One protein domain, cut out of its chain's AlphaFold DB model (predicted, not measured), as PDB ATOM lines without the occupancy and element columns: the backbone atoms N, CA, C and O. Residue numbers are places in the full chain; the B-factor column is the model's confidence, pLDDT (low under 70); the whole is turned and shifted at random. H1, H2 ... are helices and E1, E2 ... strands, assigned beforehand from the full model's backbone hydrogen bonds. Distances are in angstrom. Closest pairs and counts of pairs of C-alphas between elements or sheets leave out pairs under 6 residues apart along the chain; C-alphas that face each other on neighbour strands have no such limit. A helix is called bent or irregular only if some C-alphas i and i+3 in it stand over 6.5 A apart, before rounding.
ATOM      1  N   ASN A   4      49.982  -1.917 -56.505       71.06
ATOM      2  CA  ASN A   4      49.104  -0.822 -56.115       71.06
ATOM      3  C   ASN A   4      47.625  -1.180 -56.302       71.06
ATOM      4  O   ASN A   4      46.815  -0.828 -55.448       71.06
ATOM      5  N   ASN A   5      47.250  -1.925 -57.355       74.75
ATOM      6  CA  ASN A   5      45.841  -2.274 -57.569       74.75
ATOM      7  C   ASN A   5      45.362  -3.325 -56.554       74.75
ATOM      8  O   ASN A   5      44.305  -3.186 -55.947       74.75
ATOM      9  N   ARG A   6      46.189  -4.337 -56.265       77.50
ATOM     10  CA  ARG A   6      45.878  -5.329 -55.222       77.50
ATOM     11  C   ARG A   6      45.723  -4.691 -53.839       77.50
ATOM     12  O   ARG A   6      44.799  -5.047 -53.103       77.50
ATOM     13  N   GLN A   7      46.623  -3.774 -53.484       76.19
ATOM     14  CA  GLN A   7      46.542  -3.020 -52.232       76.19
ATOM     15  C   GLN A   7      45.284  -2.151 -52.191       76.19
ATOM     16  O   GLN A   7      44.573  -2.184 -51.191       76.19
ATOM     17  N   ARG A   8      44.959  -1.454 -53.288       76.62
ATOM     18  CA  ARG A   8      43.734  -0.653 -53.420       76.62
ATOM     19  C   ARG A   8      42.475  -1.489 -53.195       76.62
ATOM     20  O   ARG A   8      41.696  -1.160 -52.308       76.62
ATOM     21  N   ILE A   9      42.309  -2.592 -53.928       80.88
ATOM     22  CA  ILE A   9      41.145  -3.485 -53.795       80.88
ATOM     23  C   ILE A   9      41.043  -4.043 -52.375       80.88
ATOM     24  O   ILE A   9      39.962  -4.062 -51.795       80.88
ATOM     25  N   THR A  10      42.175  -4.436 -51.781       79.44
ATOM     26  CA  THR A  10      42.190  -4.943 -50.404       79.44
ATOM     27  C   THR A  10      41.785  -3.870 -49.396       79.44
ATOM     28  O   THR A  10      40.987  -4.148 -48.505       79.44
ATOM     29  N   LYS A  11      42.299  -2.645 -49.551       78.50
ATOM     30  CA  LYS A  11      41.962  -1.511 -48.689       78.50
ATOM     31  C   LYS A  11      40.469  -1.200 -48.760       78.50
ATOM     32  O   LYS A  11      39.821  -1.140 -47.724       78.50
ATOM     33  N   ILE A  12      39.920  -1.065 -49.968       78.19
ATOM     34  CA  ILE A  12      38.492  -0.789 -50.170       78.19
ATOM     35  C   ILE A  12      37.637  -1.913 -49.568       78.19
ATOM     36  O   ILE A  12      36.707  -1.632 -48.817       78.19
ATOM     37  N   GLY A  13      37.967  -3.180 -49.845       81.56
ATOM     38  CA  GLY A  13      37.217  -4.327 -49.329       81.56
ATOM     39  C   GLY A  13      37.186  -4.381 -47.800       81.56
ATOM     40  O   GLY A  13      36.118  -4.551 -47.214       81.56
ATOM     41  N   ASN A  14      38.330  -4.157 -47.145       81.50
ATOM     42  CA  ASN A  14      38.408  -4.098 -45.683       81.50
ATOM     43  C   ASN A  14      37.588  -2.935 -45.107       81.50
ATOM     44  O   ASN A  14      36.825  -3.145 -44.171       81.50
ATOM     45  N   MET A  15      37.675  -1.741 -45.699       81.12
ATOM     46  CA  MET A  15      36.900  -0.585 -45.235       81.12
ATOM     47  C   MET A  15      35.389  -0.831 -45.320       81.12
ATOM     48  O   MET A  15      34.651  -0.518 -44.392       81.12
ATOM     49  N   LEU A  16      34.912  -1.437 -46.408       85.50
ATOM     50  CA  LEU A  16      33.491  -1.757 -46.562       85.50
ATOM     51  C   LEU A  16      33.022  -2.836 -45.569       85.50
ATOM     52  O   LEU A  16      31.887  -2.757 -45.084       85.50
ATOM     53  N   LEU A  17      33.881  -3.814 -45.245       84.50
ATOM     54  CA  LEU A  17      33.632  -4.819 -44.202       84.50
ATOM     55  C   LEU A  17      33.552  -4.201 -42.802       84.50
ATOM     56  O   LEU A  17      32.645  -4.546 -42.045       84.50
ATOM     57  N   GLU A  18      34.467  -3.292 -42.463       84.12
ATOM     58  CA  GLU A  18      34.446  -2.528 -41.206       84.12
ATOM     59  C   GLU A  18      33.207  -1.627 -41.113       84.12
ATOM     60  O   GLU A  18      32.650  -1.420 -40.028       84.12
ATOM     61  N   GLY A  19      32.714  -1.194 -42.271       86.69
ATOM     62  CA  GLY A  19      31.505  -0.405 -42.414       86.69
ATOM     63  C   GLY A  19      31.751   1.095 -42.276       86.69
ATOM     64  O   GLY A  19      32.871   1.534 -42.013       86.69
ATOM     65  N   PRO A  20      30.702   1.895 -42.505       88.75
ATOM     66  CA  PRO A  20      30.806   3.346 -42.462       88.75
ATOM     67  C   PRO A  20      31.106   3.877 -41.051       88.75
ATOM     68  O   PRO A  20      31.062   3.154 -40.063       88.75
ATOM     69  N   SER A  21      31.371   5.175 -40.932       85.75
ATOM     70  CA  SER A  21      31.307   5.880 -39.649       85.75
ATOM     71  C   SER A  21      29.858   6.160 -39.229       85.75
ATOM     72  O   SER A  21      29.560   6.237 -38.042       85.75
ATOM     73  N   SER A  22      28.953   6.324 -40.200       89.44
ATOM     74  CA  SER A  22      27.521   6.565 -39.976       89.44
ATOM     75  C   SER A  22      26.686   6.173 -41.195       89.44
ATOM     76  O   SER A  22      27.137   6.341 -42.332       89.44
ATOM     77  N   ILE A  23      25.445   5.742 -40.976       92.88
ATOM     78  CA  ILE A  23      24.446   5.529 -42.038       92.88
ATOM     79  C   ILE A  23      23.409   6.644 -41.933       92.88
ATOM     80  O   ILE A  23      22.858   6.858 -40.864       92.88
ATOM     81  N   ILE A  24      23.160   7.378 -43.014       92.31
ATOM     82  CA  ILE A  24      22.381   8.621 -42.989       92.31
ATOM     83  C   ILE A  24      21.128   8.456 -43.845       92.31
ATOM     84  O   ILE A  24      21.217   8.068 -45.015       92.31
ATOM     85  N   HIS A  25      19.974   8.811 -43.287       92.94
ATOM     86  CA  HIS A  25      18.732   8.947 -44.031       92.94
ATOM     87  C   HIS A  25      18.720  10.306 -44.748       92.94
ATOM     88  O   HIS A  25      18.683  11.364 -44.122       92.94
ATOM     89  N   LYS A  26      18.788  10.298 -46.083       89.62
ATOM     90  CA  LYS A  26      19.011  11.484 -46.930       89.62
ATOM     91  C   LYS A  26      17.972  12.582 -46.710       89.62
ATOM     92  O   LYS A  26      18.335  13.752 -46.713       89.62
ATOM     93  N   THR A  27      16.704  12.206 -46.549       87.88
ATOM     94  CA  THR A  27      15.589  13.163 -46.488       87.88
ATOM     95  C   THR A  27      15.510  13.883 -45.147       87.88
ATOM     96  O   THR A  27      15.301  15.090 -45.126       87.88
ATOM     97  N   SER A  28      15.662  13.160 -44.032       89.44
ATOM     98  CA  SER A  28      15.565  13.760 -42.692       89.44
ATOM     99  C   SER A  28      16.905  14.281 -42.176       89.44
ATOM    100  O   SER A  28      16.926  15.176 -41.340       89.44
ATOM    101  N   GLY A  29      18.024  13.748 -42.673       89.31
ATOM    102  CA  GLY A  29      19.350  14.007 -42.113       89.31
ATOM    103  C   GLY A  29      19.640  13.207 -40.840       89.31
ATOM    104  O   GLY A  29      20.761  13.286 -40.343       89.31
ATOM    105  N   ASP A  30      18.674  12.421 -40.355       92.38
ATOM    106  CA  ASP A  30      18.845  11.495 -39.238       92.38
ATOM    107  C   ASP A  30      19.930  10.465 -39.570       92.38
ATOM    108  O   ASP A  30      20.086  10.051 -40.729       92.38
ATOM    109  N   TRP A  31      20.678  10.024 -38.562       92.62
ATOM    110  CA  TRP A  31      21.754   9.064 -38.765       92.62
ATOM    111  C   TRP A  31      21.764   7.955 -37.726       92.62
ATOM    112  O   TRP A  31      21.340   8.112 -36.583       92.62
ATOM    113  N   LEU A  32      22.304   6.822 -38.154       92.94
ATOM    114  CA  LEU A  32      22.547   5.654 -37.337       92.94
ATOM    115  C   LEU A  32      24.035   5.517 -37.044       92.94
ATOM    116  O   LEU A  32      24.886   5.794 -37.903       92.94
ATOM    117  N   LYS A  33      24.332   4.992 -35.861       91.12
ATOM    118  CA  LYS A  33      25.674   4.639 -35.413       91.12
ATOM    119  C   LYS A  33      25.759   3.153 -35.078       91.12
ATOM    120  O   LYS A  33      24.759   2.514 -34.771       91.12
ATOM    121  N   LYS A  34      26.964   2.602 -35.213       92.31
ATOM    122  CA  LYS A  34      27.256   1.182 -35.018       92.31
ATOM    123  C   LYS A  34      27.294   0.835 -33.530       92.31
ATOM    124  O   LYS A  34      28.145   1.346 -32.796       92.31
ATOM    125  N   ASP A  35      26.448  -0.109 -33.146       89.56
ATOM    126  CA  ASP A  35      26.375  -0.655 -31.788       89.56
ATOM    127  C   ASP A  35      27.091  -2.000 -31.687       89.56
ATOM    128  O   ASP A  35      27.754  -2.321 -30.705       89.56
ATOM    129  N   PHE A  36      26.957  -2.812 -32.731       92.19
ATOM    130  CA  PHE A  36      27.495  -4.161 -32.790       92.19
ATOM    131  C   PHE A  36      28.095  -4.407 -34.162       92.19
ATOM    132  O   PHE A  36      27.511  -4.022 -35.177       92.19
ATOM    133  N   GLN A  37      29.216  -5.120 -34.207       93.44
ATOM    134  CA  GLN A  37      29.712  -5.713 -35.437       93.44
ATOM    135  C   GLN A  37      30.409  -7.039 -35.188       93.44
ATOM    136  O   GLN A  37      31.222  -7.165 -34.280       93.44
ATOM    137  N   LEU A  38      30.140  -7.985 -36.081       91.81
ATOM    138  CA  LEU A  38      30.807  -9.263 -36.197       91.81
ATOM    139  C   LEU A  38      31.337  -9.427 -37.621       91.81
ATOM    140  O   LEU A  38      30.561  -9.467 -38.576       91.81
ATOM    141  N   ILE A  39      32.651  -9.572 -37.758       90.19
ATOM    142  CA  ILE A  39      33.305  -9.971 -39.003       90.19
ATOM    143  C   ILE A  39      33.686 -11.441 -38.878       90.19
ATOM    144  O   ILE A  39      34.345 -11.827 -37.917       90.19
ATOM    145  N   LEU A  40      33.290 -12.251 -39.854       86.00
ATOM    146  CA  LEU A  40      33.623 -13.666 -39.962       86.00
ATOM    147  C   LEU A  40      34.443 -13.892 -41.224       86.00
ATOM    148  O   LEU A  40      34.041 -13.493 -42.320       86.00
ATOM    149  N   HIS A  41      35.564 -14.584 -41.086       81.06
ATOM    150  CA  HIS A  41      36.342 -15.066 -42.215       81.06
ATOM    151  C   HIS A  41      36.106 -16.566 -42.375       81.06
ATOM    152  O   HIS A  41      36.169 -17.324 -41.414       81.06
ATOM    153  N   GLN A  42      35.820 -17.000 -43.601       72.00
ATOM    154  CA  GLN A  42      35.674 -18.407 -43.959       72.00
ATOM    155  C   GLN A  42      36.937 -18.856 -44.707       72.00
ATOM    156  O   GLN A  42      37.009 -18.688 -45.925       72.00
ATOM    157  N   PRO A  43      37.940 -19.458 -44.036       63.66
ATOM    158  CA  PRO A  43      39.258 -19.665 -44.641       63.66
ATOM    159  C   PRO A  43      39.239 -20.587 -45.865       63.66
ATOM    160  O   PRO A  43      40.080 -20.456 -46.746       63.66
ATOM    161  N   LYS A  44      38.278 -21.521 -45.928       65.69
ATOM    162  CA  LYS A  44      38.144 -22.474 -47.040       65.69
ATOM    163  C   LYS A  44      37.666 -21.827 -48.340       65.69
ATOM    164  O   LYS A  44      38.062 -22.288 -49.402       65.69
ATOM    165  N   SER A  45      36.802 -20.817 -48.255       69.44
ATOM    166  CA  SER A  45      36.278 -20.097 -49.423       69.44
ATOM    167  C   SER A  45      36.952 -18.742 -49.635       69.44
ATOM    168  O   SER A  45      36.718 -18.101 -50.651       69.44
ATOM    169  N   GLY A  46      37.724 -18.263 -48.653       69.81
ATOM    170  CA  GLY A  46      38.264 -16.906 -48.628       69.81
ATOM    171  C   GLY A  46      37.187 -15.819 -48.572       69.81
ATOM    172  O   GLY A  46      37.482 -14.653 -48.833       69.81
ATOM    173  N   THR A  47      35.946 -16.191 -48.240       83.12
ATOM    174  CA  THR A  47      34.829 -15.261 -48.079       83.12
ATOM    175  C   THR A  47      34.944 -14.556 -46.738       83.12
ATOM    176  O   THR A  47      35.116 -15.198 -45.700       83.12
ATOM    177  N   LEU A  48      34.799 -13.237 -46.750       86.50
ATOM    178  CA  LEU A  48      34.626 -12.432 -45.550       86.50
ATOM    179  C   LEU A  48      33.181 -11.958 -45.474       86.50
ATOM    180  O   LEU A  48      32.606 -11.535 -46.477       86.50
ATOM    181  N   LYS A  49      32.597 -12.031 -44.282       91.88
ATOM    182  CA  LYS A  49      31.248 -11.544 -44.007       91.88
ATOM    183  C   LYS A  49      31.284 -10.569 -42.845       91.88
ATOM    184  O   LYS A  49      32.004 -10.811 -41.885       91.88
ATOM    185  N   SER A  50      30.508  -9.498 -42.921       93.94
ATOM    186  CA  SER A  50      30.311  -8.556 -41.821       93.94
ATOM    187  C   SER A  50      28.827  -8.454 -41.525       93.94
ATOM    188  O   SER A  50      28.017  -8.326 -42.442       93.94
ATOM    189  N   TYR A  51      28.482  -8.513 -40.248       96.19
ATOM    190  CA  TYR A  51      27.136  -8.329 -39.732       96.19
ATOM    191  C   TYR A  51      27.191  -7.238 -38.680       96.19
ATOM    192  O   TYR A  51      28.031  -7.296 -37.787       96.19
ATOM    193  N   SER A  52      26.320  -6.242 -38.767       95.50
ATOM    194  CA  SER A  52      26.338  -5.121 -37.825       95.50
ATOM    195  C   SER A  52      24.942  -4.620 -37.501       95.50
ATOM    196  O   SER A  52      24.068  -4.657 -38.366       95.50
ATOM    197  N   ILE A  53      24.754  -4.166 -36.260       95.75
ATOM    198  CA  ILE A  53      23.532  -3.500 -35.795       95.75
ATOM    199  C   ILE A  53      23.830  -2.013 -35.645       95.75
ATOM    200  O   ILE A  53      24.871  -1.631 -35.100       95.75
ATOM    201  N   TRP A  54      22.903  -1.204 -36.141       94.88
ATOM    202  CA  TRP A  54      22.982   0.244 -36.187       94.88
ATOM    203  C   TRP A  54      21.734   0.853 -35.570       94.88
ATOM    204  O   TRP A  54      20.630   0.478 -35.962       94.88
ATOM    205  N   SER A  55      21.904   1.809 -34.666       93.19
ATOM    206  CA  SER A  55      20.793   2.457 -33.961       93.19
ATOM    207  C   SER A  55      20.831   3.967 -34.149       93.19
ATOM    208  O   SER A  55      21.891   4.528 -34.431       93.19
ATOM    209  N   ASP A  56      19.668   4.614 -34.042       92.06
ATOM    210  CA  ASP A  56      19.537   6.069 -34.194       92.06
ATOM    211  C   ASP A  56      20.432   6.804 -33.191       92.06
ATOM    212  O   ASP A  56      20.331   6.605 -31.980       92.06
ATOM    213  N   ASP A  57      21.308   7.657 -33.718       87.69
ATOM    214  CA  ASP A  57      22.207   8.514 -32.944       87.69
ATOM    215  C   ASP A  57      21.979   9.999 -33.270       87.69
ATOM    216  O   ASP A  57      22.830  10.854 -33.027       87.69
ATOM    217  N   THR A  58      20.812  10.342 -33.813       84.88
ATOM    218  CA  THR A  58      20.447  11.713 -34.166       84.88
ATOM    219  C   THR A  58      20.320  12.566 -32.908       84.88
ATOM    220  O   THR A  58      19.768  12.155 -31.881       84.88
ATOM    221  N   TRP A  59      20.867  13.781 -32.958       81.12
ATOM    222  CA  TRP A  59      20.865  14.697 -31.819       81.12
ATOM    223  C   TRP A  59      19.560  15.470 -31.672       81.12
ATOM    224  O   TRP A  59      18.908  15.798 -32.654       81.12
ATOM    225  N   ASN A  60      19.217  15.795 -30.419       76.31
ATOM    226  CA  ASN A  60      18.088  16.661 -30.050       76.31
ATOM    227  C   ASN A  60      16.710  16.160 -30.514       76.31
ATOM    228  O   ASN A  60      15.802  16.954 -30.746       76.31
ATOM    229  N   LYS A  61      16.563  14.840 -30.639       78.31
ATOM    230  CA  LYS A  61      15.320  14.178 -31.019       78.31
ATOM    231  C   LYS A  61      14.660  13.574 -29.780       78.31
ATOM    232  O   LYS A  61      15.317  12.866 -29.018       78.31
ATOM    233  N   GLU A  62      13.383  13.883 -29.571       77.94
ATOM    234  CA  GLU A  62      12.588  13.386 -28.431       77.94
ATOM    235  C   GLU A  62      11.584  12.293 -28.840       77.94
ATOM    236  O   GLU A  62      11.114  11.537 -27.992       77.94
ATOM    237  N   ALA A  63      11.275  12.179 -30.136       82.69
ATOM    238  CA  ALA A  63      10.352  11.202 -30.714       82.69
ATOM    239  C   ALA A  63      10.758  10.841 -32.155       82.69
ATOM    240  O   ALA A  63      11.631  11.482 -32.734       82.69
ATOM    241  N   ASP A  64      10.115   9.828 -32.745       85.19
ATOM    242  CA  ASP A  64      10.286   9.414 -34.151       85.19
ATOM    243  C   ASP A  64      11.682   8.885 -34.526       85.19
ATOM    244  O   ASP A  64      12.132   9.053 -35.661       85.19
ATOM    245  N   PHE A  65      12.393   8.261 -33.583       89.00
ATOM    246  CA  PHE A  65      13.696   7.634 -33.835       89.00
ATOM    247  C   PHE A  65      13.640   6.640 -35.002       89.00
ATOM    248  O   PHE A  65      12.673   5.888 -35.159       89.00
ATOM    249  N   LEU A  66      14.700   6.622 -35.809       91.44
ATOM    250  CA  LEU A  66      14.897   5.618 -36.839       91.44
ATOM    251  C   LEU A  66      14.911   4.221 -36.194       91.44
ATOM    252  O   LEU A  66      15.531   4.024 -35.143       91.44
ATOM    253  N   PRO A  67      14.252   3.228 -36.814       92.00
ATOM    254  CA  PRO A  67      14.300   1.863 -36.317       92.00
ATOM    255  C   PRO A  67      15.733   1.318 -36.406       92.00
ATOM    256  O   PRO A  67      16.437   1.624 -37.374       92.00
ATOM    257  N   PRO A  68      16.166   0.468 -35.457       93.19
ATOM    258  CA  PRO A  68      17.467  -0.171 -35.541       93.19
ATOM    259  C   PRO A  68      17.561  -1.029 -36.803       93.19
ATOM    260  O   PRO A  68      16.611  -1.711 -37.210       93.19
ATOM    261  N   MET A  69      18.734  -0.995 -37.419       95.44
ATOM    262  CA  MET A  69      18.998  -1.613 -38.706       95.44
ATOM    263  C   MET A  69      20.111  -2.641 -38.613       95.44
ATOM    264  O   MET A  69      21.074  -2.490 -37.865       95.44
ATOM    265  N   ILE A  70      19.994  -3.677 -39.431       97.12
ATOM    266  CA  ILE A  70      21.052  -4.637 -39.697       97.12
ATOM    267  C   ILE A  70      21.703  -4.245 -41.016       97.12
ATOM    268  O   ILE A  70      21.021  -4.047 -42.022       97.12
ATOM    269  N   ARG A  71      23.031  -4.172 -41.018       96.06
ATOM    270  CA  ARG A  71      23.840  -4.058 -42.230       96.06
ATOM    271  C   ARG A  71      24.666  -5.322 -42.396       96.06
ATOM    272  O   ARG A  71      25.387  -5.714 -41.472       96.06
ATOM    273  N   THR A  72      24.583  -5.930 -43.575       96.25
ATOM    274  CA  THR A  72      25.370  -7.109 -43.944       96.25
ATOM    275  C   THR A  72      26.302  -6.796 -45.103       96.25
ATOM    276  O   THR A  72      25.971  -6.008 -45.988       96.25
ATOM    277  N   VAL A  73      27.485  -7.403 -45.080       93.50
ATOM    278  CA  VAL A  73      28.474  -7.316 -46.155       93.50
ATOM    279  C   VAL A  73      29.016  -8.697 -46.450       93.50
ATOM    280  O   VAL A  73      29.345  -9.431 -45.518       93.50
ATOM    281  N   VAL A  74      29.159  -9.037 -47.725       93.62
ATOM    282  CA  VAL A  74      29.808 -10.268 -48.177       93.62
ATOM    283  C   VAL A  74      30.844  -9.921 -49.231       93.62
ATOM    284  O   VAL A  74      30.525  -9.314 -50.247       93.62
ATOM    285  N   TRP A  75      32.089 -10.326 -48.994       89.44
ATOM    286  CA  TRP A  75      33.193 -10.146 -49.925       89.44
ATOM    287  C   TRP A  75      33.860 -11.482 -50.234       89.44
ATOM    288  O   TRP A  75      34.465 -12.107 -49.358       89.44
ATOM    289  N   ASP A  76      33.801 -11.909 -51.496       88.38
ATOM    290  CA  ASP A  76      34.610 -13.023 -51.991       88.38
ATOM    291  C   ASP A  76      36.013 -12.527 -52.362       88.38
ATOM    292  O   ASP A  76      36.371 -12.313 -53.525       88.38
ATOM    293  N   ARG A  77      36.825 -12.317 -51.324       83.50
ATOM    294  CA  ARG A  77      38.189 -11.820 -51.488       83.50
ATOM    295  C   ARG A  77      39.035 -12.772 -52.319       83.50
ATOM    296  O   ARG A  77      39.883 -12.309 -53.079       83.50
ATOM    297  N   GLN A  78      38.862 -14.083 -52.163       81.94
ATOM    298  CA  GLN A  78      39.650 -15.048 -52.922       81.94
ATOM    299  C   GLN A  78      39.399 -14.893 -54.422       81.94
ATOM    300  O   GLN A  78      40.369 -14.776 -55.173       81.94
ATOM    301  N   LYS A  79      38.133 -14.796 -54.841       86.25
ATOM    302  CA  LYS A  79      37.767 -14.582 -56.245       86.25
ATOM    303  C   LYS A  79      38.347 -13.285 -56.808       86.25
ATOM    304  O   LYS A  79      38.948 -13.315 -57.881       86.25
ATOM    305  N   ASP A  80      38.260 -12.176 -56.074       83.94
ATOM    306  CA  ASP A  80      38.856 -10.903 -56.505       83.94
ATOM    307  C   ASP A  80      40.385 -10.998 -56.638       83.94
ATOM    308  O   ASP A  80      40.972 -10.518 -57.610       83.94
ATOM    309  N   MET A  81      41.057 -11.652 -55.683       83.44
ATOM    310  CA  MET A  81      42.509 -11.846 -55.740       83.44
ATOM    311  C   MET A  81      42.926 -12.776 -56.887       83.44
ATOM    312  O   MET A  81      43.994 -12.585 -57.471       83.44
ATOM    313  N   GLU A  82      42.119 -13.785 -57.214       84.62
ATOM    314  CA  GLU A  82      42.335 -14.665 -58.363       84.62
ATOM    315  C   GLU A  82      42.109 -13.943 -59.692       84.62
ATOM    316  O   GLU A  82      42.898 -14.132 -60.621       84.62
ATOM    317  N   HIS A  83      41.092 -13.081 -59.774       86.81
ATOM    318  CA  HIS A  83      40.837 -12.234 -60.939       86.81
ATOM    319  C   HIS A  83      42.010 -11.285 -61.191       86.81
ATOM    320  O   HIS A  83      42.578 -11.301 -62.278       86.81
ATOM    321  N   LEU A  84      42.477 -10.582 -60.152       81.44
ATOM    322  CA  LEU A  84      43.631  -9.670 -60.216       81.44
ATOM    323  C   LEU A  84      44.952 -10.336 -60.636       81.44
ATOM    324  O   LEU A  84      45.884  -9.663 -61.080       81.44
ATOM    325  N   ARG A  85      45.085 -11.657 -60.455       82.38
ATOM    326  CA  ARG A  85      46.244 -12.415 -60.962       82.38
ATOM    327  C   ARG A  85      46.182 -12.618 -62.474       82.38
ATOM    328  O   ARG A  85      47.237 -12.751 -63.088       82.38
ATOM    329  N   LYS A  86      44.977 -12.681 -63.042       84.94
ATOM    330  CA  LYS A  86      44.716 -12.972 -64.459       84.94
ATOM    331  C   LYS A  86      44.504 -11.702 -65.288       84.94
ATOM    332  O   LYS A  86      44.879 -11.688 -66.453       84.94
ATOM    333  N   SER A  87      43.922 -10.663 -64.695       77.38
ATOM    334  CA  SER A  87      43.563  -9.401 -65.342       77.38
ATOM    335  C   SER A  87      43.657  -8.241 -64.347       77.38
ATOM    336  O   SER A  87      43.376  -8.416 -63.167       77.38
ATOM    337  N   GLU A  88      44.059  -7.051 -64.796       74.25
ATOM    338  CA  GLU A  88      44.191  -5.858 -63.935       74.25
ATOM    339  C   GLU A  88      42.994  -4.893 -64.043       74.25
ATOM    340  O   GLU A  88      43.042  -3.798 -63.491       74.25
ATOM    341  N   ASP A  89      41.921  -5.300 -64.723       81.44
ATOM    342  CA  ASP A  89      40.714  -4.500 -64.992       81.44
ATOM    343  C   ASP A  89      39.763  -4.349 -63.795       81.44
ATOM    344  O   ASP A  89      38.858  -3.514 -63.822       81.44
ATOM    345  N   LEU A  90      39.969  -5.111 -62.718       80.94
ATOM    346  CA  LEU A  90      39.194  -4.940 -61.494       80.94
ATOM    347  C   LEU A  90      39.609  -3.642 -60.790       80.94
ATOM    348  O   LEU A  90      40.695  -3.546 -60.209       80.94
ATOM    349  N   ASN A  91      38.722  -2.651 -60.829       78.69
ATOM    350  CA  ASN A  91      38.920  -1.353 -60.183       78.69
ATOM    351  C   ASN A  91      38.219  -1.228 -58.826       78.69
ATOM    352  O   ASN A  91      38.569  -0.348 -58.041       78.69
ATOM    353  N   PHE A  92      37.290  -2.139 -58.526       81.19
ATOM    354  CA  PHE A  92      36.505  -2.148 -57.297       81.19
ATOM    355  C   PHE A  92      36.246  -3.592 -56.830       81.19
ATOM    356  O   PHE A  92      36.058  -4.450 -57.691       81.19
ATOM    357  N   PRO A  93      36.270  -3.905 -55.517       82.00
ATOM    358  CA  PRO A  93      36.013  -5.264 -55.037       82.00
ATOM    359  C   PRO A  93      34.590  -5.736 -55.360       82.00
ATOM    360  O   PRO A  93      33.629  -4.969 -55.255       82.00
ATOM    361  N   SER A  94      34.449  -7.023 -55.673       87.12
ATOM    362  CA  SER A  94      33.157  -7.686 -55.865       87.12
ATOM    363  C   SER A  94      32.521  -7.949 -54.501       87.12
ATOM    364  O   SER A  94      32.702  -9.010 -53.899       87.12
ATOM    365  N   ILE A  95      31.832  -6.941 -53.975       86.50
ATOM    366  CA  ILE A  95      31.300  -6.942 -52.615       86.50
ATOM    367  C   ILE A  95      29.808  -6.644 -52.609       86.50
ATOM    368  O   ILE A  95      29.370  -5.668 -53.214       86.50
ATOM    369  N   ASP A  96      29.043  -7.431 -51.872       90.69
ATOM    370  CA  ASP A  96      27.611  -7.225 -51.697       90.69
ATOM    371  C   ASP A  96      27.360  -6.578 -50.342       90.69
ATOM    372  O   ASP A  96      27.896  -7.028 -49.330       90.69
ATOM    373  N   VAL A  97      26.555  -5.518 -50.318       90.38
ATOM    374  CA  VAL A  97      26.133  -4.849 -49.084       90.38
ATOM    375  C   VAL A  97      24.624  -4.745 -49.092       90.38
ATOM    376  O   VAL A  97      24.040  -4.315 -50.086       90.38
ATOM    377  N   ALA A  98      24.003  -5.104 -47.978       93.44
ATOM    378  CA  ALA A  98      22.574  -4.951 -47.782       93.44
ATOM    379  C   ALA A  98      22.286  -4.242 -46.459       93.44
ATOM    380  O   ALA A  98      23.018  -4.383 -45.475       93.44
ATOM    381  N   LEU A  99      21.178  -3.506 -46.442       94.56
ATOM    382  CA  LEU A  99      20.666  -2.789 -45.285       94.56
ATOM    383  C   LEU A  99      19.191  -3.155 -45.083       94.56
ATOM    384  O   LEU A  99      18.439  -3.312 -46.047       94.56
ATOM    385  N   GLY A 100      18.784  -3.346 -43.833       95.81
ATOM    386  CA  GLY A 100      17.439  -3.799 -43.508       95.81
ATOM    387  C   GLY A 100      17.044  -3.476 -42.077       95.81
ATOM    388  O   GLY A 100      17.905  -3.356 -41.210       95.81
ATOM    389  N   THR A 101      15.751  -3.337 -41.814       96.31
ATOM    390  CA  THR A 101      15.227  -3.223 -40.448       96.31
ATOM    391  C   THR A 101      15.184  -4.590 -39.775       96.31
ATOM    392  O   THR A 101      15.222  -5.633 -40.433       96.31
ATOM    393  N   ILE A 102      15.092  -4.601 -38.448       95.94
ATOM    394  CA  ILE A 102      14.850  -5.835 -37.698       95.94
ATOM    395  C   ILE A 102      13.354  -6.166 -37.768       95.94
ATOM    396  O   ILE A 102      12.517  -5.346 -37.391       95.94
ATOM    397  N   LYS A 103      13.018  -7.377 -38.220       96.38
ATOM    398  CA  LYS A 103      11.652  -7.917 -38.195       96.38
ATOM    399  C   LYS A 103      11.089  -7.873 -36.773       96.38
ATOM    400  O   LYS A 103      11.737  -8.340 -35.831       96.38
ATOM    401  N   SER A 104       9.884  -7.333 -36.607       92.56
ATOM    402  CA  SER A 104       9.299  -7.080 -35.284       92.56
ATOM    403  C   SER A 104       9.106  -8.365 -34.475       92.56
ATOM    404  O   SER A 104       9.386  -8.391 -33.278       92.56
ATOM    405  N   GLU A 105       8.729  -9.461 -35.134       94.88
ATOM    406  CA  GLU A 105       8.562 -10.781 -34.527       94.88
ATOM    407  C   GLU A 105       9.885 -11.425 -34.080       94.88
ATOM    408  O   GLU A 105       9.882 -12.290 -33.205       94.88
ATOM    409  N   LYS A 106      11.021 -10.984 -34.638       95.38
ATOM    410  CA  LYS A 106      12.365 -11.486 -34.311       95.38
ATOM    411  C   LYS A 106      13.123 -10.623 -33.309       95.38
ATOM    412  O   LYS A 106      14.080 -11.097 -32.699       95.38
ATOM    413  N   PHE A 107      12.684  -9.385 -33.087       91.62
ATOM    414  CA  PHE A 107      13.409  -8.405 -32.278       91.62
ATOM    415  C   PHE A 107      13.747  -8.909 -30.866       91.62
ATOM    416  O   PHE A 107      14.901  -8.867 -30.446       91.62
ATOM    417  N   ASN A 108      12.757  -9.430 -30.133       89.75
ATOM    418  CA  ASN A 108      12.956  -9.879 -28.750       89.75
ATOM    419  C   ASN A 108      13.903 -11.085 -28.648       89.75
ATOM    420  O   ASN A 108      14.705 -11.161 -27.715       89.75
ATOM    421  N   GLU A 109      13.811 -12.013 -29.603       92.50
ATOM    422  CA  GLU A 109      14.677 -13.192 -29.689       92.50
ATOM    423  C   GLU A 109      16.125 -12.775 -29.964       92.50
ATOM    424  O   GLU A 109      17.024 -13.124 -29.192       92.50
ATOM    425  N   LEU A 110      16.335 -11.957 -31.000       92.44
ATOM    426  CA  LEU A 110      17.649 -11.444 -31.378       92.44
ATOM    427  C   LEU A 110      18.285 -10.644 -30.236       92.44
ATOM    428  O   LEU A 110      19.450 -10.851 -29.902       92.44
ATOM    429  N   ASN A 111      17.510  -9.777 -29.585       89.94
ATOM    430  CA  ASN A 111      17.977  -8.983 -28.458       89.94
ATOM    431  C   ASN A 111      18.445  -9.863 -27.285       89.94
ATOM    432  O   ASN A 111      19.508  -9.633 -26.710       89.94
ATOM    433  N   LYS A 112      17.684 -10.912 -26.947       88.50
ATOM    434  CA  LYS A 112      18.067 -11.862 -25.893       88.50
ATOM    435  C   LYS A 112      19.369 -12.586 -26.242       88.50
ATOM    436  O   LYS A 112      20.242 -12.696 -25.383       88.50
ATOM    437  N   LYS A 113      19.504 -13.051 -27.486       89.31
ATOM    438  CA  LYS A 113      20.707 -13.730 -27.986       89.31
ATOM    439  C   LYS A 113      21.934 -12.823 -27.965       89.31
ATOM    440  O   LYS A 113      22.995 -13.244 -27.519       89.31
ATOM    441  N   LEU A 114      21.770 -11.559 -28.353       89.62
ATOM    442  CA  LEU A 114      22.838 -10.567 -28.310       89.62
ATOM    443  C   LEU A 114      23.329 -10.322 -26.877       89.62
ATOM    444  O   LEU A 114      24.532 -10.285 -26.637       89.62
ATOM    445  N   VAL A 115      22.416 -10.186 -25.913       85.75
ATOM    446  CA  VAL A 115      22.776 -10.028 -24.493       85.75
ATOM    447  C   VAL A 115      23.474 -11.284 -23.955       85.75
ATOM    448  O   VAL A 115      24.451 -11.172 -23.220       85.75
ATOM    449  N   GLN A 116      23.010 -12.481 -24.325       86.12
ATOM    450  CA  GLN A 116      23.653 -13.746 -23.941       86.12
ATOM    451  C   GLN A 116      25.086 -13.850 -24.474       86.12
ATOM    452  O   GLN A 116      25.986 -14.180 -23.705       86.12
ATOM    453  N   LEU A 117      25.301 -13.508 -25.748       85.88
ATOM    454  CA  LEU A 117      26.629 -13.467 -26.356       85.88
ATOM    455  C   LEU A 117      27.551 -12.492 -25.617       85.88
ATOM    456  O   LEU A 117      28.684 -12.834 -25.300       85.88
ATOM    457  N   GLN A 118      27.059 -11.289 -25.311       81.69
ATOM    458  CA  GLN A 118      27.836 -10.298 -24.567       81.69
ATOM    459  C   GLN A 118      28.243 -10.825 -23.191       81.69
ATOM    460  O   GLN A 118      29.420 -10.754 -22.862       81.69
ATOM    461  N   ASN A 119      27.322 -11.420 -22.427       79.56
ATOM    462  CA  ASN A 119      27.649 -12.034 -21.134       79.56
ATOM    463  C   ASN A 119      28.748 -13.100 -21.265       79.56
ATOM    464  O   ASN A 119      29.718 -13.070 -20.517       79.56
ATOM    465  N   ALA A 120      28.649 -13.984 -22.264       78.06
ATOM    466  CA  ALA A 120      29.632 -15.048 -22.482       78.06
ATOM    467  C   ALA A 120      31.052 -14.529 -22.789       78.06
ATOM    468  O   ALA A 120      32.035 -15.219 -22.536       78.06
ATOM    469  N   ILE A 121      31.165 -13.320 -23.346       72.94
ATOM    470  CA  ILE A 121      32.440 -12.705 -23.736       72.94
ATOM    471  C   ILE A 121      33.008 -11.819 -22.622       72.94
ATOM    472  O   ILE A 121      34.222 -11.694 -22.469       72.94
ATOM    473  N   VAL A 122      32.129 -11.171 -21.863       67.38
ATOM    474  CA  VAL A 122      32.463 -10.007 -21.038       67.38
ATOM    475  C   VAL A 122      32.731 -10.347 -19.570       67.38
ATOM    476  O   VAL A 122      33.237  -9.486 -18.848       67.38
ATOM    477  N   ASP A 123      32.498 -11.590 -19.142       56.06
ATOM    478  CA  ASP A 123      32.559 -12.044 -17.739       56.06
ATOM    479  C   ASP A 123      33.862 -11.714 -16.960       56.06
ATOM    480  O   ASP A 123      33.912 -11.924 -15.753       56.06
ATOM    481  N   ASN A 124      34.901 -11.131 -17.579       50.50
ATOM    482  CA  ASN A 124      36.127 -10.681 -16.905       50.50
ATOM    483  C   ASN A 124      36.620  -9.251 -17.242       50.50
ATOM    484  O   ASN A 124      37.737  -8.900 -16.861       50.50
ATOM    485  N   HIS A 125      35.838  -8.409 -17.935       54.41
ATOM    486  CA  HIS A 125      36.343  -7.123 -18.465       54.41
ATOM    487  C   HIS A 125      35.609  -5.854 -18.000       54.41
ATOM    488  O   HIS A 125      35.940  -4.765 -18.462       54.41
ATOM    489  N   GLY A 126      34.636  -5.952 -17.085       55.19
ATOM    490  CA  GLY A 126      33.923  -4.775 -16.555       55.19
ATOM    491  C   GLY A 126      33.062  -4.028 -17.587       55.19
ATOM    492  O   GLY A 126      32.628  -2.904 -17.332       55.19
ATOM    493  N   TYR A 127      32.820  -4.637 -18.751       57.09
ATOM    494  CA  TYR A 127      31.876  -4.136 -19.744       57.09
ATOM    495  C   TYR A 127      30.446  -4.505 -19.320       57.09
ATOM    496  O   TYR A 127      30.213  -5.579 -18.766       57.09
ATOM    497  N   GLN A 128      29.481  -3.610 -19.530       56.00
ATOM    498  CA  GLN A 128      28.084  -3.874 -19.190       56.00
ATOM    499  C   GLN A 128      27.293  -4.273 -20.448       56.00
ATOM    500  O   GLN A 128      27.160  -3.453 -21.364       56.00
ATOM    501  N   PRO A 129      26.749  -5.505 -20.506       68.56
ATOM    502  CA  PRO A 129      25.910  -5.950 -21.609       68.56
ATOM    503  C   PRO A 129      24.729  -5.008 -21.845       68.56
ATOM    504  O   PRO A 129      24.070  -4.572 -20.897       68.56
ATOM    505  N   PHE A 130      24.422  -4.752 -23.112       70.00
ATOM    506  CA  PHE A 130      23.356  -3.840 -23.515       70.00
ATOM    507  C   PHE A 130      22.386  -4.499 -24.498       70.00
ATOM    508  O   PHE A 130      22.714  -5.461 -25.196       70.00
ATOM    509  N   LYS A 131      21.152  -3.997 -24.508       78.12
ATOM    510  CA  LYS A 131      20.107  -4.407 -25.450       78.12
ATOM    511  C   LYS A 131      20.256  -3.624 -26.751       78.12
ATOM    512  O   LYS A 131      20.812  -2.534 -26.735       78.12
ATOM    513  N   ILE A 132      19.695  -4.138 -27.842       76.06
ATOM    514  CA  ILE A 132      19.560  -3.376 -29.091       76.06
ATOM    515  C   ILE A 132      18.820  -2.077 -28.777       76.06
ATOM    516  O   ILE A 132      17.699  -2.116 -28.259       76.06
ATOM    517  N   ALA A 133      19.466  -0.946 -29.045       70.38
ATOM    518  CA  ALA A 133      18.925   0.349 -28.691       70.38
ATOM    519  C   ALA A 133      17.728   0.690 -29.588       70.38
ATOM    520  O   ALA A 133      17.783   0.621 -30.813       70.38
ATOM    521  N   THR A 134      16.621   1.061 -28.950       65.38
ATOM    522  CA  THR A 134      15.447   1.660 -29.607       65.38
ATOM    523  C   THR A 134      15.248   3.122 -29.182       65.38
ATOM    524  O   THR A 134      14.290   3.754 -29.612       65.38
ATOM    525  N   ALA A 135      16.127   3.630 -28.306       58.88
ATOM    526  CA  ALA A 135      16.265   5.010 -27.829       58.88
ATOM    527  C   ALA A 135      17.685   5.200 -27.223       58.88
ATOM    528  O   ALA A 135      18.314   4.201 -26.866       58.88
ATOM    529  N   ARG A 136      18.173   6.452 -27.128       44.91
ATOM    530  CA  ARG A 136      19.546   6.880 -26.711       44.91
ATOM    531  C   ARG A 136      20.075   6.182 -25.430       44.91
ATOM    532  O   ARG A 136      19.275   5.898 -24.547       44.91
ATOM    533  N   GLU A 137      21.378   5.874 -25.263       34.88
ATOM    534  CA  GLU A 137      22.585   6.737 -25.374       34.88
ATOM    535  C   GLU A 137      23.891   6.060 -25.918       34.88
ATOM    536  O   GLU A 137      24.121   4.880 -25.676       34.88
ATOM    537  N   ALA A 138      24.790   6.879 -26.521       31.83
ATOM    538  CA  ALA A 138      26.210   7.131 -26.141       31.83
ATOM    539  C   ALA A 138      27.395   7.028 -27.189       31.83
ATOM    540  O   ALA A 138      27.238   6.782 -28.389       31.83
ATOM    541  N   ALA A 139      28.594   7.413 -26.713       31.77
ATOM    542  CA  ALA A 139      29.775   8.110 -27.269       31.77
ATOM    543  C   ALA A 139      30.739   7.384 -28.253       31.77
ATOM    544  O   ALA A 139      30.546   6.240 -28.653       31.77
ATOM    545  N   ILE A 140      31.703   8.162 -28.781       29.28
ATOM    546  CA  ILE A 140      32.539   7.973 -29.997       29.28
ATOM    547  C   ILE A 140      33.861   7.248 -29.695       29.28
ATOM    548  O   ILE A 140      34.506   7.590 -28.706       29.28
ATOM    549  N   ILE A 141      34.302   6.345 -30.589       32.78
ATOM    550  CA  ILE A 141      35.607   5.652 -30.526       32.78
ATOM    551  C   ILE A 141      36.352   5.726 -31.868       32.78
ATOM    552  O   ILE A 141      35.737   5.663 -32.933       32.78
ATOM    553  N   ASP A 142      37.678   5.855 -31.763       29.22
ATOM    554  CA  ASP A 142      38.683   5.902 -32.830       29.22
ATOM    555  C   ASP A 142      39.095   4.499 -33.316       29.22
ATOM    556  O   ASP A 142      39.235   3.572 -32.519       29.22
ATOM    557  N   VAL A 143      39.332   4.359 -34.625       32.16
ATOM    558  CA  VAL A 143      39.639   3.080 -35.296       32.16
ATOM    559  C   VAL A 143      41.139   2.955 -35.592       32.16
ATOM    560  O   VAL A 143      41.741   3.852 -36.180       32.16
ATOM    561  N   ASP A 144      41.730   1.814 -35.221       35.59
ATOM    562  CA  ASP A 144      43.127   1.442 -35.495       35.59
ATOM    563  C   ASP A 144      43.235   0.556 -36.755       35.59
ATOM    564  O   ASP A 144      42.637  -0.525 -36.827       35.59
ATOM    565  N   PHE A 145      44.003   1.029 -37.743       28.41
ATOM    566  CA  PHE A 145      44.041   0.538 -39.128       28.41
ATOM    567  C   PHE A 145      45.030  -0.612 -39.391       28.41
ATOM    568  O   PHE A 145      45.025  -1.169 -40.491       28.41
ATOM    569  N   ASP A 146      45.850  -1.014 -38.416       32.53
ATOM    570  CA  ASP A 146      46.943  -1.966 -38.651       32.53
ATOM    571  C   ASP A 146      46.768  -3.296 -37.897       32.53
ATOM    572  O   ASP A 146      47.474  -3.566 -36.926       32.53
ATOM    573  N   LYS A 147      45.883  -4.204 -38.357       34.75
ATOM    574  CA  LYS A 147      45.939  -5.624 -37.923       34.75
ATOM    575  C   LYS A 147      45.704  -6.651 -39.035       34.75
ATOM    576  O   LYS A 147      44.810  -6.532 -39.866       34.75
ATOM    577  N   GLY A 148      46.550  -7.689 -39.011       34.03
ATOM    578  CA  GLY A 148      46.539  -8.847 -39.908       34.03
ATOM    579  C   GLY A 148      45.403  -9.846 -39.646       34.03
ATOM    580  O   GLY A 148      44.735  -9.795 -38.621       34.03
ATOM    581  N   PHE A 149      45.212 -10.739 -40.623       39.53
ATOM    582  CA  PHE A 149      44.056 -11.622 -40.840       39.53
ATOM    583  C   PHE A 149      43.480 -12.315 -39.592       39.53
ATOM    584  O   PHE A 149      44.185 -13.013 -38.864       39.53
ATOM    585  N   LEU A 150      42.163 -12.153 -39.435       53.50
ATOM    586  CA  LEU A 150      41.325 -12.603 -38.324       53.50
ATOM    587  C   LEU A 150      40.411 -13.742 -38.789       53.50
ATOM    588  O   LEU A 150      39.909 -13.690 -39.911       53.50
ATOM    589  N   ASP A 151      40.178 -14.745 -37.943       63.28
ATOM    590  CA  ASP A 151      39.120 -15.745 -38.164       63.28
ATOM    591  C   ASP A 151      37.752 -15.153 -37.800       63.28
ATOM    592  O   ASP A 151      36.756 -15.388 -38.488       63.28
ATOM    593  N   TYR A 152      37.724 -14.302 -36.770       70.12
ATOM    594  CA  TYR A 152      36.615 -13.401 -36.489       70.12
ATOM    595  C   TYR A 152      37.082 -12.119 -35.783       70.12
ATOM    596  O   TYR A 152      38.114 -12.089 -35.103       70.12
ATOM    597  N   ALA A 153      36.295 -11.055 -35.932       80.75
ATOM    598  CA  ALA A 153      36.437  -9.803 -35.199       80.75
ATOM    599  C   ALA A 153      35.079  -9.393 -34.626       80.75
ATOM    600  O   ALA A 153      34.066  -9.509 -35.313       80.75
ATOM    601  N   LEU A 154      35.067  -8.905 -33.393       83.06
ATOM    602  CA  LEU A 154      33.877  -8.431 -32.708       83.06
ATOM    603  C   LEU A 154      34.097  -7.006 -32.205       83.06
ATOM    604  O   LEU A 154      35.146  -6.699 -31.641       83.06
ATOM    605  N   TYR A 155      33.078  -6.177 -32.375       85.94
ATOM    606  CA  TYR A 155      32.980  -4.827 -31.845       85.94
ATOM    607  C   TYR A 155      31.640  -4.683 -31.118       85.94
ATOM    608  O   TYR A 155      30.595  -5.043 -31.669       85.94
ATOM    609  N   LEU A 156      31.677  -4.157 -29.895       82.88
ATOM    610  CA  LEU A 156      30.510  -3.851 -29.069       82.88
ATOM    611  C   LEU A 156      30.607  -2.412 -28.571       82.88
ATOM    612  O   LEU A 156      31.657  -2.012 -28.072       82.88
ATOM    613  N   ASN A 157      29.514  -1.666 -28.654       80.94
ATOM    614  CA  ASN A 157      29.399  -0.309 -28.155       80.94
ATOM    615  C   ASN A 157      28.035  -0.122 -27.487       80.94
ATOM    616  O   ASN A 157      27.010  -0.145 -28.159       80.94
ATOM    617  N   ASN A 158      28.034   0.091 -26.171       73.06
ATOM    618  CA  ASN A 158      26.836   0.479 -25.411       73.06
ATOM    619  C   ASN A 158      26.740   2.003 -25.225       73.06
ATOM    620  O   ASN A 158      26.008   2.493 -24.368       73.06
ATOM    621  N   GLY A 159      27.589   2.719 -25.959       65.56
ATOM    622  CA  GLY A 159      27.777   4.147 -25.940       65.56
ATOM    623  C   GLY A 159      28.645   4.666 -24.782       65.56
ATOM    624  O   GLY A 159      29.396   5.617 -24.964       65.56
ATOM    625  N   ASN A 160      28.639   4.062 -23.600       68.25
ATOM    626  CA  ASN A 160      29.563   4.478 -22.530       68.25
ATOM    627  C   ASN A 160      30.916   3.769 -22.617       68.25
ATOM    628  O   ASN A 160      31.941   4.288 -22.176       68.25
ATOM    629  N   GLN A 161      30.911   2.561 -23.163       68.19
ATOM    630  CA  GLN A 161      32.048   1.669 -23.253       68.19
ATOM    631  C   GLN A 161      32.095   1.064 -24.644       68.19
ATOM    632  O   GLN A 161      31.070   0.825 -25.289       68.19
ATOM    633  N   THR A 162      33.300   0.724 -25.071       79.19
ATOM    634  CA  THR A 162      33.504  -0.059 -26.280       79.19
ATOM    635  C   THR A 162      34.459  -1.187 -26.002       79.19
ATOM    636  O   THR A 162      35.420  -1.048 -25.243       79.19
ATOM    637  N   PHE A 163      34.159  -2.316 -26.622       74.81
ATOM    638  CA  PHE A 163      34.925  -3.534 -26.510       74.81
ATOM    639  C   PHE A 163      35.232  -4.061 -27.908       74.81
ATOM    640  O   PHE A 163      34.330  -4.222 -28.732       74.81
ATOM    641  N   GLU A 164      36.505  -4.358 -28.153       80.81
ATOM    642  CA  GLU A 164      36.967  -4.987 -29.385       80.81
ATOM    643  C   GLU A 164      37.685  -6.298 -29.082       80.81
ATOM    644  O   GLU A 164      38.634  -6.340 -28.297       80.81
ATOM    645  N   LEU A 165      37.272  -7.363 -29.767       75.88
ATOM    646  CA  LEU A 165      37.925  -8.665 -29.720       75.88
ATOM    647  C   LEU A 165      38.318  -9.086 -31.129       75.88
ATOM    648  O   LEU A 165      37.509  -9.106 -32.053       75.88
ATOM    649  N   LYS A 166      39.584  -9.453 -31.287       75.19
ATOM    650  CA  LYS A 166      40.184  -9.855 -32.554       75.19
ATOM    651  C   LYS A 166      40.855 -11.208 -32.327       75.19
ATOM    652  O   LYS A 166      41.752 -11.294 -31.493       75.19
ATOM    653  N   SER A 167      40.413 -12.252 -33.030       71.06
ATOM    654  CA  SER A 167      40.964 -13.601 -32.877       71.06
ATOM    655  C   SER A 167      41.497 -14.161 -34.191       71.06
ATOM    656  O   SER A 167      40.867 -14.062 -35.246       71.06
ATOM    657  N   SER A 168      42.668 -14.784 -34.104       60.06
ATOM    658  CA  SER A 168      43.274 -15.580 -35.165       60.06
ATOM    659  C   SER A 168      43.671 -16.933 -34.568       60.06
ATOM    660  O   SER A 168      44.545 -16.968 -33.699       60.06
ATOM    661  N   ARG A 169      43.085 -18.017 -35.089       51.00
ATOM    662  CA  ARG A 169      43.211 -19.453 -34.758       51.00
ATOM    663  C   ARG A 169      42.119 -20.057 -33.855       51.00
ATOM    664  O   ARG A 169      41.777 -19.533 -32.803       51.00
ATOM    665  N   ASN A 170      41.722 -21.268 -34.273       47.91
ATOM    666  CA  ASN A 170      40.778 -22.255 -33.721       47.91
ATOM    667  C   ASN A 170      39.275 -21.929 -33.816       47.91
ATOM    668  O   ASN A 170      38.690 -21.286 -32.951       47.91
ATOM    669  N   LEU A 171      38.647 -22.517 -34.846       50.53
ATOM    670  CA  LEU A 171      37.197 -22.573 -35.095       50.53
ATOM    671  C   LEU A 171      36.420 -23.439 -34.080       50.53
ATOM    672  O   LEU A 171      35.197 -23.380 -34.055       50.53
ATOM    673  N   ASP A 172      37.111 -24.214 -33.238       51.66
ATOM    674  CA  ASP A 172      36.503 -25.227 -32.356       51.66
ATOM    675  C   ASP A 172      36.188 -24.714 -30.935       51.66
ATOM    676  O   ASP A 172      36.091 -25.492 -29.986       51.66
ATOM    677  N   GLN A 173      36.049 -23.400 -30.750       64.81
ATOM    678  CA  GLN A 173      35.665 -22.830 -29.457       64.81
ATOM    679  C   GLN A 173      34.138 -22.669 -29.357       64.81
ATOM    680  O   GLN A 173      33.524 -22.240 -30.336       64.81
ATOM    681  N   PRO A 174      33.515 -22.915 -28.185       73.56
ATOM    682  CA  PRO A 174      32.089 -22.645 -27.952       73.56
ATOM    683  C   PRO A 174      31.657 -21.237 -28.390       73.56
ATOM    684  O   PRO A 174      30.612 -21.077 -29.010       73.56
ATOM    685  N   LEU A 175      32.531 -20.244 -28.199       77.69
ATOM    686  CA  LEU A 175      32.307 -18.872 -28.649       77.69
ATOM    687  C   LEU A 175      32.105 -18.761 -30.170       77.69
ATOM    688  O   LEU A 175      31.274 -17.984 -30.618       77.69
ATOM    689  N   VAL A 176      32.826 -19.533 -30.987       77.56
ATOM    690  CA  VAL A 176      32.658 -19.496 -32.451       77.56
ATOM    691  C   VAL A 176      31.277 -20.011 -32.847       77.56
ATOM    692  O   VAL A 176      30.662 -19.458 -33.755       77.56
ATOM    693  N   VAL A 177      30.760 -21.026 -32.148       81.44
ATOM    694  CA  VAL A 177      29.395 -21.522 -32.367       81.44
ATOM    695  C   VAL A 177      28.376 -20.427 -32.047       81.44
ATOM    696  O   VAL A 177      27.496 -20.175 -32.867       81.44
ATOM    697  N   ASP A 178      28.548 -19.716 -30.932       85.81
ATOM    698  CA  ASP A 178      27.670 -18.601 -30.550       85.81
ATOM    699  C   ASP A 178      27.753 -17.425 -31.543       85.81
ATOM    700  O   ASP A 178      26.740 -16.810 -31.882       85.81
ATOM    701  N   LEU A 179      28.946 -17.137 -32.076       87.88
ATOM    702  CA  LEU A 179      29.149 -16.121 -33.116       87.88
ATOM    703  C   LEU A 179      28.511 -16.528 -34.459       87.88
ATOM    704  O   LEU A 179      27.969 -15.692 -35.180       87.88
ATOM    705  N   MET A 180      28.538 -17.810 -34.811       87.38
ATOM    706  CA  MET A 180      27.857 -18.310 -36.009       87.38
ATOM    707  C   MET A 180      26.329 -18.331 -35.832       87.38
ATOM    708  O   MET A 180      25.605 -18.020 -36.784       87.38
ATOM    709  N   ASP A 181      25.833 -18.638 -34.627       90.56
ATOM    710  CA  ASP A 181      24.409 -18.532 -34.283       90.56
ATOM    711  C   ASP A 181      23.947 -17.077 -34.417       90.56
ATOM    712  O   ASP A 181      23.009 -16.810 -35.165       90.56
ATOM    713  N   ILE A 182      24.653 -16.106 -33.815       92.62
ATOM    714  CA  ILE A 182      24.248 -14.695 -33.924       92.62
ATOM    715  C   ILE A 182      24.288 -14.193 -35.373       92.62
ATOM    716  O   ILE A 182      23.386 -13.470 -35.785       92.62
ATOM    717  N   ALA A 183      25.270 -14.607 -36.181       92.75
ATOM    718  CA  ALA A 183      25.325 -14.253 -37.602       92.75
ATOM    719  C   ALA A 183      24.117 -14.799 -38.388       92.75
ATOM    720  O   ALA A 183      23.561 -14.114 -39.254       92.75
ATOM    721  N   THR A 184      23.681 -16.016 -38.056       93.69
ATOM    722  CA  THR A 184      22.477 -16.634 -38.629       93.69
ATOM    723  C   THR A 184      21.229 -15.870 -38.193       93.69
ATOM    724  O   THR A 184      20.455 -15.432 -39.045       93.69
ATOM    725  N   GLN A 185      21.088 -15.592 -36.894       95.25
ATOM    726  CA  GLN A 185      19.964 -14.826 -36.348       95.25
ATOM    727  C   GLN A 185      19.874 -13.421 -36.950       95.25
ATOM    728  O   GLN A 185      18.781 -12.972 -37.291       95.25
ATOM    729  N   LEU A 186      21.003 -12.730 -37.137       95.75
ATOM    730  CA  LEU A 186      21.047 -11.423 -37.796       95.75
ATOM    731  C   LEU A 186      20.551 -11.510 -39.243       95.75
ATOM    732  O   LEU A 186      19.747 -10.684 -39.666       95.75
ATOM    733  N   SER A 187      20.980 -12.533 -39.982       94.81
ATOM    734  CA  SER A 187      20.539 -12.750 -41.365       94.81
ATOM    735  C   SER A 187      19.030 -13.012 -41.448       94.81
ATOM    736  O   SER A 187      18.339 -12.428 -42.278       94.81
ATOM    737  N   GLU A 188      18.499 -13.865 -40.570       95.81
ATOM    738  CA  GLU A 188      17.078 -14.239 -40.559       95.81
ATOM    739  C   GLU A 188      16.163 -13.114 -40.064       95.81
ATOM    740  O   GLU A 188      15.021 -12.985 -40.524       95.81
ATOM    741  N   SER A 189      16.666 -12.285 -39.148       96.94
ATOM    742  CA  SER A 189      15.936 -11.158 -38.559       96.94
ATOM    743  C   SER A 189      15.882  -9.936 -39.469       96.94
ATOM    744  O   SER A 189      15.120  -9.012 -39.195       96.94
ATOM    745  N   MET A 190      16.672  -9.909 -40.542       97.12
ATOM    746  CA  MET A 190      16.749  -8.774 -41.450       97.12
ATOM    747  C   MET A 190      15.542  -8.737 -42.397       97.12
ATOM    748  O   MET A 190      15.244  -9.700 -43.109       97.12
ATOM    749  N   GLN A 191      14.858  -7.599 -42.432       96.75
ATOM    750  CA  GLN A 191      13.905  -7.228 -43.471       96.75
ATOM    751  C   GLN A 191      14.572  -6.197 -44.378       96.75
ATOM    752  O   GLN A 191      14.827  -5.075 -43.949       96.75
ATOM    753  N   LEU A 192      14.881  -6.582 -45.619       95.62
ATOM    754  CA  LEU A 192      15.499  -5.673 -46.587       95.62
ATOM    755  C   LEU A 192      14.631  -4.432 -46.786       95.62
ATOM    756  O   LEU A 192      13.408  -4.531 -46.896       95.62
ATOM    757  N   ILE A 193      15.287  -3.282 -46.860       92.88
ATOM    758  CA  ILE A 193      14.639  -2.013 -47.169       92.88
ATOM    759  C   ILE A 193      15.073  -1.504 -48.540       92.88
ATOM    760  O   ILE A 193      16.080  -1.950 -49.091       92.88
ATOM    761  N   ASP A 194      14.327  -0.539 -49.072       89.44
ATOM    762  CA  ASP A 194      14.795   0.248 -50.207       89.44
ATOM    763  C   ASP A 194      16.015   1.078 -49.774       89.44
ATOM    764  O   ASP A 194      15.896   1.894 -48.855       89.44
ATOM    765  N   PRO A 195      17.190   0.898 -50.401       83.62
ATOM    766  CA  PRO A 195      18.379   1.648 -50.037       83.62
ATOM    767  C   PRO A 195      18.410   3.062 -50.651       83.62
ATOM    768  O   PRO A 195      19.298   3.848 -50.321       83.62
ATOM    769  N   SER A 196      17.452   3.426 -51.517       86.44
ATOM    770  CA  SER A 196      17.395   4.736 -52.181       86.44
ATOM    771  C   SER A 196      17.451   5.958 -51.246       86.44
ATOM    772  O   SER A 196      18.221   6.885 -51.548       86.44
ATOM    773  N   PRO A 197      16.753   5.986 -50.089       90.94
ATOM    774  CA  PRO A 197      16.776   7.127 -49.189       90.94
ATOM    775  C   PRO A 197      17.974   7.101 -48.231       90.94
ATOM    776  O   PRO A 197      18.084   7.986 -47.390       90.94
ATOM    777  N   TRP A 198      18.893   6.139 -48.353       91.44
ATOM    778  CA  TRP A 198      20.022   5.970 -47.440       91.44
ATOM    779  C   TRP A 198      21.363   6.232 -48.126       91.44
ATOM    780  O   TRP A 198      21.523   6.061 -49.338       91.44
ATOM    781  N   LYS A 199      22.345   6.668 -47.338       90.88
ATOM    782  CA  LYS A 199      23.751   6.778 -47.745       90.88
ATOM    783  C   LYS A 199      24.678   6.375 -46.601       90.88
ATOM    784  O   LYS A 199      24.352   6.579 -45.435       90.88
ATOM    785  N   GLU A 200      25.842   5.838 -46.935       90.00
ATOM    786  CA  GLU A 200      26.869   5.436 -45.972       90.00
ATOM    787  C   GLU A 200      28.020   6.442 -45.986       90.00
ATOM    788  O   GLU A 200      28.581   6.707 -47.041       90.00
ATOM    789  N   ARG A 201      28.413   6.995 -44.839       86.38
ATOM    790  CA  ARG A 201      29.569   7.901 -44.757       86.38
ATOM    791  C   ARG A 201      30.801   7.151 -44.286       86.38
ATOM    792  O   ARG A 201      30.744   6.523 -43.238       86.38
ATOM    793  N   TYR A 202      31.918   7.271 -44.992       80.19
ATOM    794  CA  TYR A 202      33.182   6.637 -44.617       80.19
ATOM    795  C   TYR A 202      34.250   7.667 -44.260       80.19
ATOM    796  O   TYR A 202      34.490   8.625 -44.993       80.19
ATOM    797  N   THR A 203      34.972   7.423 -43.171       68.62
ATOM    798  CA  THR A 203      36.212   8.136 -42.855       68.62
ATOM    799  C   THR A 203      37.376   7.466 -43.586       68.62
ATOM    800  O   THR A 203      37.657   6.291 -43.368       68.62
ATOM    801  N   GLY A 204      38.060   8.191 -44.475       54.59
ATOM    802  CA  GLY A 204      39.297   7.714 -45.113       54.59
ATOM    803  C   GLY A 204      39.147   7.037 -46.481       54.59
ATOM    804  O   GLY A 204      40.169   6.724 -47.102       54.59
ATOM    805  N   ILE A 205      37.923   6.866 -47.004       57.91
ATOM    806  CA  ILE A 205      37.746   6.591 -48.433       57.91
ATOM    807  C   ILE A 205      37.914   7.925 -49.153       57.91
ATOM    808  O   ILE A 205      37.000   8.735 -49.262       57.91
ATOM    809  N   THR A 206      39.144   8.204 -49.568       49.06
ATOM    810  CA  THR A 206      39.447   9.411 -50.335       49.06
ATOM    811  C   THR A 206      38.856   9.313 -51.739       49.06
ATOM    812  O   THR A 206      38.800   8.222 -52.304       49.06
ATOM    813  N   LYS A 207      38.552  10.469 -52.340       52.44
ATOM    814  CA  LYS A 207      38.165  10.671 -53.750       52.44
ATOM    815  C   LYS A 207      38.950   9.809 -54.761       52.44
ATOM    816  O   LYS A 207      38.392   9.327 -55.732       52.44
ATOM    817  N   ALA A 208      40.230   9.540 -54.484       46.69
ATOM    818  CA  ALA A 208      41.116   8.707 -55.306       46.69
ATOM    819  C   ALA A 208      40.837   7.184 -55.255       46.69
ATOM    820  O   ALA A 208      41.513   6.413 -55.930       46.69
ATOM    821  N   SER A 209      39.916   6.723 -54.402       53.69
ATOM    822  CA  SER A 209      39.595   5.299 -54.207       53.69
ATOM    823  C   SER A 209      38.220   4.892 -54.754       53.69
ATOM    824  O   SER A 209      37.953   3.695 -54.788       53.69
ATOM    825  N   LEU A 210      37.368   5.843 -55.166       52.16
ATOM    826  CA  LEU A 210      35.982   5.581 -55.593       52.16
ATOM    827  C   LEU A 210      35.537   6.243 -56.907       52.16
ATOM    828  O   LEU A 210      34.430   5.949 -57.336       52.16
ATOM    829  N   ASP A 211      36.342   7.103 -57.541       48.09
ATOM    830  CA  ASP A 211      35.966   7.825 -58.778       48.09
ATOM    831  C   ASP A 211      34.598   8.552 -58.723       48.09
ATOM    832  O   ASP A 211      33.986   8.807 -59.756       48.09
ATOM    833  N   ASP A 212      34.128   8.947 -57.532       42.50
ATOM    834  CA  ASP A 212      32.911   9.751 -57.361       42.50
ATOM    835  C   ASP A 212      33.058  10.735 -56.180       42.50
ATOM    836  O   ASP A 212      33.859  10.538 -55.259       42.50
ATOM    837  N   ASP A 213      32.339  11.852 -56.244       42.12
ATOM    838  CA  ASP A 213      32.702  13.147 -55.643       42.12
ATOM    839  C   ASP A 213      32.441  13.300 -54.120       42.12
ATOM    840  O   ASP A 213      32.149  14.398 -53.640       42.12
ATOM    841  N   GLY A 214      32.560  12.246 -53.299       49.59
ATOM    842  CA  GLY A 214      32.265  12.383 -51.864       49.59
ATOM    843  C   GLY A 214      32.704  11.260 -50.923       49.59
ATOM    844  O   GLY A 214      32.908  10.118 -51.310       49.59
ATOM    845  N   LEU A 215      32.788  11.614 -49.632       57.38
ATOM    846  CA  LEU A 215      32.943  10.710 -48.474       57.38
ATOM    847  C   LEU A 215      31.701   9.827 -48.226       57.38
ATOM    848  O   LEU A 215      31.681   9.022 -47.293       57.38
ATOM    849  N   ASP A 216      30.653  10.027 -49.023       63.53
ATOM    850  CA  ASP A 216      29.343   9.415 -48.881       63.53
ATOM    851  C   ASP A 216      29.140   8.409 -50.027       63.53
ATOM    852  O   ASP A 216      29.088   8.776 -51.200       63.53
ATOM    853  N   TRP A 217      29.002   7.129 -49.694       69.69
ATOM    854  CA  TRP A 217      28.636   6.081 -50.630       69.69
ATOM    855  C   TRP A 217      27.109   6.000 -50.771       69.69
ATOM    856  O   TRP A 217      26.378   5.769 -49.802       69.69
ATOM    857  N   ASN A 218      26.624   6.194 -52.000       67.19
ATOM    858  CA  ASN A 218      25.220   6.029 -52.365       67.19
ATOM    859  C   ASN A 218      24.973   4.613 -52.895       67.19
ATOM    860  O   ASN A 218      25.574   4.206 -53.889       67.19
ATOM    861  N   TYR A 219      24.012   3.901 -52.306       64.56
ATOM    862  CA  TYR A 219      23.614   2.570 -52.778       64.56
ATOM    863  C   TYR A 219      23.058   2.554 -54.214       64.56
ATOM    864  O   TYR A 219      23.050   1.505 -54.847       64.56
TER     865      TYR A 219
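This is residues 4 to 219 of the 223 residues of an uncharacterized protein of Muricauda sp. ARW1Y1 (UniProt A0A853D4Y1). One large, twisted antiparallel sheet makes the core, with H4 across one face, H3 at its side, and residues 12 to 18 of H1 over the opposite face. Where E2 bends, E1, E9 and E10 branch off as a small wing, while H2 follows E4 and only grazes the sheet. The printed part has 216 residues, with four named helices and ten named strands in the order H1 E1 E2 E3 E4 H2 E5 H3 E6 E7 H4 E8 E9 E10, a mixed class. It is compact, with a radius of gyration of the C-alphas of 17.4 A and spans of 51 by 46 by 31 A.

H1, residues 4 to 18, is on the branched sheet; its closest C-alphas to E3, residues 47 to 56, are those of Leu 17 and Ser 50, 5.5 A apart. E1, residues 22 to 25, E2, residues 31 to 42, E3 and E4, residues 69 to 76, form a meander of hairpins, each strand the antiparallel neighbour of the one before; within hydrogen-bond range are N 23 and O 32, 3.1 A, N 38 and O 51, 2.8 A, and N 50 and O 73, 2.8 A. E2 bends by 62 degrees at residue 35; E1 and E6, residues 152 to 157, lie on one side of it, E3 on the other. E2 and E6 are antiparallel neighbours, with N 37 and O 155 within hydrogen-bond range at 2.9 A; E6 forms a hairpin with edge strand E7, residues 162 to 167, where N 154 and O 165 are within hydrogen-bond range at 2.8 A. H2, residues 77 to 86, only just touches H1, with 3 pairs of C-alphas within 8 A, the closest Arg 6 and Leu 84, 7.0 A. E5, residues 95 to 102, has antiparallel neighbours E4, with N 72 and O 98 at 2.9 A, and E8, residues 190 to 192, with N 101 and O 191 at 2.9 A. H3, residues 104 to 122, and H4, residues 174 to 189, lie on the same face, opposite to H1; they touch, closest at C-alphas 106 and 189, 5.6 A, at a shallow tilt of 20 degrees, opposite ways. H4's height over the sheet is 9.8 A. E9, residues 198 to 201, is antiparallel to E1, with N 24 and O 199 at 2.8 A, and forms a hairpin with E10, residues 216 to 218, with N 200 and O 217 at 2.9 A. Every O i to N i+4 pair is within hydrogen-bond range in H1 and H4, against 5 of 6 in H2 and 13 of 15 in H3.

H1 begins at C-alpha 4, (49.104, -0.822, -56.115), and measures 21.0 A. E2 measures 31.2 A, E3 29.7 A, E4 23.5 A, E5 22.2 A and H4 22.5 A. H3 measures 27.4 A and is irregular: C-alphas 105 and 108 are 7.3 A apart. E10 ends at C-alpha 218, (25.220, 6.029, -52.365).

The C-alphas farthest apart, those of Glu 62 and Lys 86, are 55.0 A apart. The printed part has no cut; the links E3 to E4, H3 to E6 and E9 to E10 are long. Mean pLDDT of the printed part is 77.5, with 56 residues under 70, among them 134 to 151 and 203 to 219.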